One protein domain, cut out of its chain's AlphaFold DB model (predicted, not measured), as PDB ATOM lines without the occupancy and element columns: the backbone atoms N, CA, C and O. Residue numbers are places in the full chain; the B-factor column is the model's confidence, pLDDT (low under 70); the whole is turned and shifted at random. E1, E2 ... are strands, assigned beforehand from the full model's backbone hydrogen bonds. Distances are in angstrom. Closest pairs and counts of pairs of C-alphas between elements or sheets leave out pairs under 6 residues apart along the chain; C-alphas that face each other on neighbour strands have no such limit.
ATOM      1  N   PRO A 933      44.987  14.804  84.841       68.44
ATOM      2  CA  PRO A 933      43.794  15.642  84.693       68.44
ATOM      3  C   PRO A 933      44.113  17.110  84.358       68.44
ATOM      4  O   PRO A 933      45.137  17.627  84.821       68.44
ATOM      5  N   PRO A 934      43.150  17.843  83.768       75.69
ATOM      6  CA  PRO A 934      43.338  19.246  83.422       75.69
ATOM      7  C   PRO A 934      43.337  20.161  84.647       75.69
ATOM      8  O   PRO A 934      42.595  19.952  85.613       75.69
ATOM      9  N   GLN A 935      44.143  21.223  84.596       79.25
ATOM     10  CA  GLN A 935      44.362  22.166  85.697       79.25
ATOM     11  C   GLN A 935      43.978  23.610  85.333       79.25
ATOM     12  O   GLN A 935      44.020  24.002  84.172       79.25
ATOM     13  N   VAL A 936      43.596  24.413  86.338       81.94
ATOM     14  CA  VAL A 936      43.352  25.864  86.196       81.94
ATOM     15  C   VAL A 936      44.646  26.616  86.494       81.94
ATOM     16  O   VAL A 936      45.098  26.641  87.639       81.94
ATOM     17  N   ASP A 937      45.198  27.288  85.492       79.81
ATOM     18  CA  ASP A 937      46.462  28.019  85.591       79.81
ATOM     19  C   ASP A 937      46.291  29.429  86.168       79.81
ATOM     20  O   ASP A 937      47.163  29.934  86.880       79.81
ATOM     21  N   ALA A 938      45.181  30.105  85.847       80.69
ATOM     22  CA  ALA A 938      44.950  31.489  86.254       80.69
ATOM     23  C   ALA A 938      43.462  31.828  86.395       80.69
ATOM     24  O   ALA A 938      42.624  31.324  85.651       80.69
ATOM     25  N   VAL A 939      43.154  32.742  87.324       83.69
ATOM     26  CA  VAL A 939      41.827  33.351  87.494       83.69
ATOM     27  C   VAL A 939      41.983  34.868  87.600       83.69
ATOM     28  O   VAL A 939      42.715  35.363  88.458       83.69
ATOM     29  N   VAL A 940      41.279  35.614  86.750       82.38
ATOM     30  CA  VAL A 940      41.238  37.080  86.739       82.38
ATOM     31  C   VAL A 940      39.815  37.533  87.043       82.38
ATOM     32  O   VAL A 940      38.928  37.406  86.207       82.38
ATOM     33  N   ALA A 941      39.601  38.080  88.240       80.88
ATOM     34  CA  ALA A 941      38.329  38.658  88.668       80.88
ATOM     35  C   ALA A 941      38.560  40.116  89.117       80.88
ATOM     36  O   ALA A 941      39.263  40.329  90.108       80.88
ATOM     37  N   PRO A 942      38.039  41.127  88.403       75.25
ATOM     38  CA  PRO A 942      38.249  42.529  88.753       75.25
ATOM     39  C   PRO A 942      37.423  42.958  89.980       75.25
ATOM     40  O   PRO A 942      36.252  42.595  90.117       75.25
ATOM     41  N   ASP A 943      38.025  43.770  90.859       76.56
ATOM     42  CA  ASP A 943      37.336  44.421  91.982       76.56
ATOM     43  C   ASP A 943      36.301  45.441  91.471       76.56
ATOM     44  O   ASP A 943      36.589  46.224  90.567       76.56
ATOM     45  N   ILE A 944      35.117  45.493  92.092       69.56
ATOM     46  CA  ILE A 944      34.077  46.489  91.773       69.56
ATOM     47  C   ILE A 944      34.245  47.706  92.697       69.56
ATOM     48  O   ILE A 944      34.018  47.606  93.907       69.56
ATOM     49  N   GLY A 945      34.645  48.855  92.141       64.25
ATOM     50  CA  GLY A 945      34.943  50.090  92.867       64.25
ATOM     51  C   GLY A 945      34.062  51.284  92.477       64.25
ATOM     52  O   GLY A 945      33.083  51.180  91.746       64.25
ATOM     53  N   ALA A 946      34.400  52.468  93.000       55.47
ATOM     54  CA  ALA A 946      33.638  53.706  92.786       55.47
ATOM     55  C   ALA A 946      33.418  54.135  91.308       55.47
ATOM     56  O   ALA A 946      32.416  54.805  91.056       55.47
ATOM     57  N   PRO A 947      34.292  53.812  90.329       58.34
ATOM     58  CA  PRO A 947      34.011  54.053  88.909       58.34
ATOM     59  C   PRO A 947      32.945  53.114  88.316       58.34
ATOM     60  O   PRO A 947      32.328  53.470  87.314       58.34
ATOM     61  N   GLU A 948      32.711  51.950  88.929       61.69
ATOM     62  CA  GLU A 948      31.771  50.918  88.472       61.69
ATOM     63  C   GLU A 948      30.429  50.927  89.238       61.69
ATOM     64  O   GLU A 948      29.577  50.058  89.015       61.69
ATOM     65  N   ASP A 949      30.214  51.923  90.110       53.78
ATOM     66  CA  ASP A 949      28.987  52.107  90.894       53.78
ATOM     67  C   ASP A 949      27.776  52.325  89.961       53.78
ATOM     68  O   ASP A 949      27.611  53.379  89.338       53.78
ATOM     69  N   GLY A 950      26.946  51.283  89.822       60.53
ATOM     70  CA  GLY A 950      25.782  51.235  88.927       60.53
ATOM     71  C   GLY A 950      25.848  50.212  87.782       60.53
ATOM     72  O   GLY A 950      24.891  50.128  87.008       60.53
ATOM     73  N   THR A 951      26.924  49.425  87.656       64.94
ATOM     74  CA  THR A 951      27.009  48.313  86.685       64.94
ATOM     75  C   THR A 951      26.226  47.075  87.154       64.94
ATOM     76  O   THR A 951      26.137  46.794  88.348       64.94
ATOM     77  N   ALA A 952      25.596  46.350  86.218       71.44
ATOM     78  CA  ALA A 952      24.755  45.183  86.525       71.44
ATOM     79  C   ALA A 952      25.502  43.833  86.453       71.44
ATOM     80  O   ALA A 952      24.977  42.839  86.950       71.44
ATOM     81  N   THR A 953      26.689  43.792  85.833       75.94
ATOM     82  CA  THR A 953      27.497  42.581  85.582       75.94
ATOM     83  C   THR A 953      28.999  42.908  85.577       75.94
ATOM     84  O   THR A 953      29.369  44.053  85.318       75.94
ATOM     85  N   THR A 954      29.844  41.901  85.833       78.25
ATOM     86  CA  THR A 954      31.312  41.927  85.677       78.25
ATOM     87  C   THR A 954      31.788  40.582  85.116       78.25
ATOM     88  O   THR A 954      31.123  39.574  85.368       78.25
ATOM     89  N   ASP A 955      32.916  40.567  84.405       81.62
ATOM     90  CA  ASP A 955      33.471  39.366  83.763       81.62
ATOM     91  C   ASP A 955      34.590  38.757  84.626       81.62
ATOM     92  O   ASP A 955      35.358  39.486  85.260       81.62
ATOM     93  N   ILE A 956      34.686  37.423  84.658       79.62
ATOM     94  CA  ILE A 956      35.753  36.671  85.337       79.62
ATOM     95  C   ILE A 956      36.393  35.748  84.308       79.62
ATOM     96  O   ILE A 956      35.693  34.958  83.691       79.62
ATOM     97  N   THR A 957      37.715  35.805  84.155       81.69
ATOM     98  CA  THR A 957      38.432  34.967  83.185       81.69
ATOM     99  C   THR A 957      39.202  33.841  83.870       81.69
ATOM    100  O   THR A 957      39.957  34.112  84.804       81.69
ATOM    101  N   LEU A 958      39.054  32.598  83.398       80.12
ATOM    102  CA  LEU A 958      39.847  31.432  83.817       80.12
ATOM    103  C   LEU A 958      40.717  30.909  82.663       80.12
ATOM    104  O   LEU A 958      40.281  30.901  81.512       80.12
ATOM    105  N   THR A 959      41.927  30.438  82.967       79.56
ATOM    106  CA  THR A 959      42.843  29.783  82.011       79.56
ATOM    107  C   THR A 959      43.109  28.344  82.451       79.56
ATOM    108  O   THR A 959      43.321  28.126  83.643       79.56
ATOM    109  N   PHE A 960      43.105  27.386  81.514       78.06
ATOM    110  CA  PHE A 960      43.294  25.949  81.767       78.06
ATOM    111  C   PHE A 960      44.461  25.372  80.942       78.06
ATOM    112  O   PHE A 960      44.663  25.818  79.810       78.06
ATOM    113  N   SER A 961      45.147  24.346  81.464       73.62
ATOM    114  CA  SER A 961      46.149  23.534  80.747       73.62
ATOM    115  C   SER A 961      46.036  22.036  81.063       73.62
ATOM    116  O   SER A 961      45.441  21.654  82.071       73.62
ATOM    117  N   ASP A 962      46.600  21.204  80.183       75.06
ATOM    118  CA  ASP A 962      46.714  19.744  80.289       75.06
ATOM    119  C   ASP A 962      47.941  19.280  79.465       75.06
ATOM    120  O   ASP A 962      48.416  20.045  78.613       75.06
ATOM    121  N   ASP A 963      48.517  18.111  79.755       65.81
ATOM    122  CA  ASP A 963      49.635  17.541  78.983       65.81
ATOM    123  C   ASP A 963      49.173  16.724  77.766       65.81
ATOM    124  O   ASP A 963      49.981  16.439  76.877       65.81
ATOM    125  N   THR A 964      47.865  16.492  77.644       67.31
ATOM    126  CA  THR A 964      47.185  16.213  76.381       67.31
ATOM    127  C   THR A 964      46.170  17.316  76.027       67.31
ATOM    128  O   THR A 964      46.251  18.457  76.485       67.31
ATOM    129  N   ALA A 965      45.280  17.067  75.062       64.81
ATOM    130  CA  ALA A 965      44.386  18.092  74.523       64.81
ATOM    131  C   ALA A 965      43.083  18.221  75.340       64.81
ATOM    132  O   ALA A 965      42.360  17.246  75.526       64.81
ATOM    133  N   LEU A 966      42.722  19.451  75.734       68.19
ATOM    134  CA  LEU A 966      41.485  19.759  76.472       68.19
ATOM    135  C   LEU A 966      40.205  19.574  75.631       68.19
ATOM    136  O   LEU A 966      40.098  20.097  74.517       68.19
ATOM    137  N   ASP A 967      39.169  18.955  76.209       76.81
ATOM    138  CA  ASP A 967      37.813  18.946  75.638       76.81
ATOM    139  C   ASP A 967      37.082  20.265  75.933       76.81
ATOM    140  O   ASP A 967      36.421  20.442  76.954       76.81
ATOM    141  N   VAL A 968      37.164  21.213  74.998       73.56
ATOM    142  CA  VAL A 968      36.525  22.534  75.129       73.56
ATOM    143  C   VAL A 968      34.993  22.487  75.214       73.56
ATOM    144  O   VAL A 968      34.377  23.489  75.574       73.56
ATOM    145  N   SER A 969      34.355  21.362  74.870       75.50
ATOM    146  CA  SER A 969      32.895  21.235  74.921       75.50
ATOM    147  C   SER A 969      32.348  21.028  76.335       75.50
ATOM    148  O   SER A 969      31.144  21.189  76.540       75.50
ATOM    149  N   SER A 970      33.214  20.720  77.307       80.19
ATOM    150  CA  SER A 970      32.823  20.500  78.699       80.19
ATOM    151  C   SER A 970      32.734  21.776  79.543       80.19
ATOM    152  O   SER A 970      32.391  21.659  80.712       80.19
ATOM    153  N   ILE A 971      33.054  22.960  78.995       81.25
ATOM    154  CA  ILE A 971      33.101  24.227  79.747       81.25
ATOM    155  C   ILE A 971      31.745  24.956  79.685       81.25
ATOM    156  O   ILE A 971      31.309  25.374  78.607       81.25
ATOM    157  N   ASP A 972      31.089  25.163  80.830       79.38
ATOM    158  CA  ASP A 972      29.799  25.845  80.955       79.38
ATOM    159  C   ASP A 972      29.638  26.723  82.224       79.38
ATOM    160  O   ASP A 972      30.529  26.873  83.057       79.38
ATOM    161  N   ILE A 973      28.477  27.384  82.362       80.69
ATOM    162  CA  ILE A 973      28.191  28.309  83.481       80.69
ATOM    163  C   ILE A 973      28.150  27.633  84.865       80.69
ATOM    164  O   ILE A 973      28.137  28.331  85.879       80.69
ATOM    165  N   GLY A 974      28.047  26.305  84.917       81.12
ATOM    166  CA  GLY A 974      28.038  25.489  86.126       81.12
ATOM    167  C   GLY A 974      29.429  25.214  86.693       81.12
ATOM    168  O   GLY A 974      29.527  24.828  87.859       81.12
ATOM    169  N   ASP A 975      30.486  25.475  85.923       78.94
ATOM    170  CA  ASP A 975      31.867  25.203  86.334       78.94
ATOM    171  C   ASP A 975      32.398  26.190  87.375       78.94
ATOM    172  O   ASP A 975      33.383  25.912  88.064       78.94
ATOM    173  N   ILE A 976      31.734  27.339  87.541       82.06
ATOM    174  CA  ILE A 976      32.124  28.354  88.517       82.06
ATOM    175  C   ILE A 976      30.964  28.764  89.424       82.06
ATOM    176  O   ILE A 976      29.814  28.920  89.019       82.06
ATOM    177  N   THR A 977      31.278  28.998  90.697       80.62
ATOM    178  CA  THR A 977      30.363  29.611  91.666       80.62
ATOM    179  C   THR A 977      31.004  30.876  92.215       80.62
ATOM    180  O   THR A 977      32.085  30.821  92.795       80.62
ATOM    181  N   VAL A 978      30.325  32.018  92.076       80.75
ATOM    182  CA  VAL A 978      30.822  33.317  92.554       80.75
ATOM    183  C   VAL A 978      30.008  33.765  93.768       80.75
ATOM    184  O   VAL A 978      28.780  33.819  93.716       80.75
ATOM    185  N   THR A 979      30.665  34.105  94.878       81.12
ATOM    186  CA  THR A 979      29.999  34.543  96.121       81.12
ATOM    187  C   THR A 979      30.415  35.951  96.531       81.12
ATOM    188  O   THR A 979      31.604  36.240  96.633       81.12
ATOM    189  N   GLY A 980      29.438  36.811  96.823       75.56
ATOM    190  CA  GLY A 980      29.640  38.173  97.313       75.56
ATOM    191  C   GLY A 980      29.692  38.299  98.847       75.56
ATOM    192  O   GLY A 980      29.530  37.314  99.581       75.56
ATOM    193  N   PRO A 981      29.879  39.530  99.364       74.19
ATOM    194  CA  PRO A 981      29.946  39.802 100.799       74.19
ATOM    195  C   PRO A 981      28.702  39.293 101.544       74.19
ATOM    196  O   PRO A 981      27.570  39.564 101.150       74.19
ATOM    197  N   GLY A 982      28.906  38.554 102.640       69.44
ATOM    198  CA  GLY A 982      27.819  37.937 103.413       69.44
ATOM    199  C   GLY A 982      27.310  36.596 102.866       69.44
ATOM    200  O   GLY A 982      26.326  36.080 103.390       69.44
ATOM    201  N   GLY A 983      27.974  36.019 101.854       73.12
ATOM    202  CA  GLY A 983      27.678  34.680 101.328       73.12
ATOM    203  C   GLY A 983      26.559  34.637 100.285       73.12
ATOM    204  O   GLY A 983      26.045  33.562  99.983       73.12
ATOM    205  N   ALA A 984      26.160  35.786  99.738       75.19
ATOM    206  CA  ALA A 984      25.195  35.833  98.648       75.19
ATOM    207  C   ALA A 984      25.833  35.280  97.365       75.19
ATOM    208  O   ALA A 984      26.858  35.790  96.920       75.19
ATOM    209  N   VAL A 985      25.235  34.250  96.766       76.62
ATOM    210  CA  VAL A 985      25.686  33.726  95.470       76.62
ATOM    211  C   VAL A 985      25.299  34.713  94.369       76.62
ATOM    212  O   VAL A 985      24.131  35.094  94.254       76.62
ATOM    213  N   LEU A 986      26.284  35.137  93.582       79.56
ATOM    214  CA  LEU A 986      26.091  35.949  92.387       79.56
ATOM    215  C   LEU A 986      25.739  35.025  91.218       79.56
ATOM    216  O   LEU A 986      26.278  33.929  91.089       79.56
ATOM    217  N   THR A 987      24.794  35.447  90.379       81.00
ATOM    218  CA  THR A 987      24.400  34.668  89.199       81.00
ATOM    219  C   THR A 987      25.428  34.857  88.090       81.00
ATOM    220  O   THR A 987      25.654  35.986  87.661       81.00
ATOM    221  N   VAL A 988      26.008  33.758  87.607       81.88
ATOM    222  CA  VAL A 988      26.831  33.730  86.391       81.88
ATOM    223  C   VAL A 988      25.879  33.714  85.196       81.88
ATOM    224  O   VAL A 988      25.034  32.825  85.082       81.88
ATOM    225  N   ALA A 989      25.930  34.751  84.360       77.31
ATOM    226  CA  ALA A 989      24.918  34.983  83.325       77.31
ATOM    227  C   ALA A 989      25.212  34.255  82.001       77.31
ATOM    228  O   ALA A 989      24.280  33.902  81.276       77.31
ATOM    229  N   SER A 990      26.488  34.042  81.686       78.38
ATOM    230  CA  SER A 990      26.980  33.387  80.471       78.38
ATOM    231  C   SER A 990      28.409  32.895  80.689       78.38
ATOM    232  O   SER A 990      29.083  33.405  81.577       78.38
ATOM    233  N   ALA A 991      28.844  31.942  79.867       78.50
ATOM    234  CA  ALA A 991      30.236  31.522  79.737       78.50
ATOM    235  C   ALA A 991      30.598  31.527  78.247       78.50
ATOM    236  O   ALA A 991      29.789  31.129  77.401       78.50
ATOM    237  N   THR A 992      31.792  32.003  77.924       76.81
ATOM    238  CA  THR A 992      32.348  32.055  76.572       76.81
ATOM    239  C   THR A 992      33.777  31.533  76.589       76.81
ATOM    240  O   THR A 992      34.550  31.889  77.466       76.81
ATOM    241  N   VAL A 993      34.143  30.683  75.631       74.50
ATOM    242  CA  VAL A 993      35.508  30.144  75.513       74.50
ATOM    243  C   VAL A 993      36.209  30.840  74.352       74.50
ATOM    244  O   VAL A 993      35.718  30.800  73.223       74.50
ATOM    245  N   ASP A 994      37.348  31.473  74.622       71.44
ATOM    246  CA  ASP A 994      38.248  31.993  73.595       71.44
ATOM    247  C   ASP A 994      39.249  30.899  73.205       71.44
ATOM    248  O   ASP A 994      40.083  30.479  74.014       71.44
ATOM    249  N   VAL A 995      39.153  30.415  71.966       63.34
ATOM    250  CA  VAL A 995      40.077  29.431  71.390       63.34
ATOM    251  C   VAL A 995      41.070  30.128  70.464       63.34
ATOM    252  O   VAL A 995      40.692  30.833  69.526       63.34
ATOM    253  N   GLY A 996      42.362  29.913  70.716       57.09
ATOM    254  CA  GLY A 996      43.431  30.320  69.812       57.09
ATOM    255  C   GLY A 996      43.321  29.615  68.455       57.09
ATOM    256  O   GLY A 996      42.686  28.572  68.317       57.09
ATOM    257  N   ALA A 997      43.965  30.172  67.423       49.47
ATOM    258  CA  ALA A 997      43.952  29.622  66.058       49.47
ATOM    259  C   ALA A 997      44.573  28.208  65.928       49.47
ATOM    260  O   ALA A 997      44.481  27.599  64.865       49.47
ATOM    261  N   ASP A 998      45.203  27.711  66.993       51.44
ATOM    262  CA  ASP A 998      45.793  26.381  67.158       51.44
ATOM    263  C   ASP A 998      44.846  25.376  67.849       51.44
ATOM    264  O   ASP A 998      45.213  24.220  68.026       51.44
ATOM    265  N   GLY A 999      43.620  25.783  68.204       49.38
ATOM    266  CA  GLY A 999      42.652  24.933  68.904       49.38
ATOM    267  C   GLY A 999      42.836  24.890  70.424       49.38
ATOM    268  O   GLY A 999      42.002  24.301  71.106       49.38
ATOM    269  N   SER A1000      43.858  25.556  70.969       50.00
ATOM    270  CA  SER A1000      44.072  25.671  72.419       50.00
ATOM    271  C   SER A1000      43.196  26.786  73.015       50.00
ATOM    272  O   SER A1000      43.249  27.921  72.521       50.00
ATOM    273  N   PRO A1001      42.407  26.542  74.079       51.09
ATOM    274  CA  PRO A1001      41.678  27.603  74.772       51.09
ATOM    275  C   PRO A1001      42.664  28.566  75.457       51.09
ATOM    276  O   PRO A1001      43.512  28.144  76.235       51.09
ATOM    277  N   ARG A1002      42.586  29.873  75.164       52.94
ATOM    278  CA  ARG A1002      43.455  30.908  75.771       52.94
ATOM    279  C   ARG A1002      42.783  31.682  76.910       52.94
ATOM    280  O   ARG A1002      43.452  32.438  77.612       52.94
ATOM    281  N   GLY A1003      41.496  31.443  77.147       50.62
ATOM    282  CA  GLY A1003      40.760  31.900  78.326       50.62
ATOM    283  C   GLY A1003      39.261  31.639  78.182       50.62
ATOM    284  O   GLY A1003      38.723  31.740  77.084       50.62
ATOM    285  N   ALA A1004      38.580  31.298  79.273       53.03
ATOM    286  CA  ALA A1004      37.119  31.283  79.350       53.03
ATOM    287  C   ALA A1004      36.649  32.521  80.131       53.03
ATOM    288  O   ALA A1004      37.183  32.765  81.212       53.03
ATOM    289  N   ALA A1005      35.716  33.305  79.577       44.12
ATOM    290  CA  ALA A1005      35.160  34.544  80.139       44.12
ATOM    291  C   ALA A1005      33.666  34.427  80.462       44.12
ATOM    292  O   ALA A1005      32.937  33.792  79.654       44.12
TER     293      ALA A1005
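Overview. This is residues 933 to 1005 of the 1005 residues of an uncharacterized protein of Epibacterium multivorans (UniProt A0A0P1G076). With little regular structure, this is an elongated, loose model in which two small strand hairpins, E1-E2 and E3-E4, lie with E4 beside E2, and the long stretch of residues 962 to 992, with no named element, loops out to one side of them between E2 and E3. Residues 945 to 952 stick out at one end. The 73 printed residues have no named helix and four strands, E1 to E4 in chain order, in two antiparallel two-stranded sheets: all strand, with 18 residues in named elements. The radius of gyration of the C-alphas is 14.2 A; the spans are 41 by 24 by 19 A.

Along the chain. E1, residues 935 to 940, starts at C-alpha (44.362, 22.166, 85.697) and measures 15.3 A. E2, 957 to 961, measures 14.0 A; E3, 993 to 995, 6.2 A; E4, 1001 to 1004, 7.4 A, ending at (37.119, 31.283, 79.350).

Arrangement. Hairpin E1-E2 is antiparallel at 159 degrees, with N 937 to O 959 at 2.8 A. The closest C-alphas of E2 and E4 are Thr 959 and Gly 1003, 4.7 A. Hairpin E3-E4 is antiparallel at 165 degrees, with N 994 to O 1003 at 2.8 A. E1 is apart from E3 and E4.

Size, cuts and confidence. The printed part has no cut. Links E1 to E2 and E2 to E3 are long. pLDDT is under 70 in 25 residues, among them 995 to 1005.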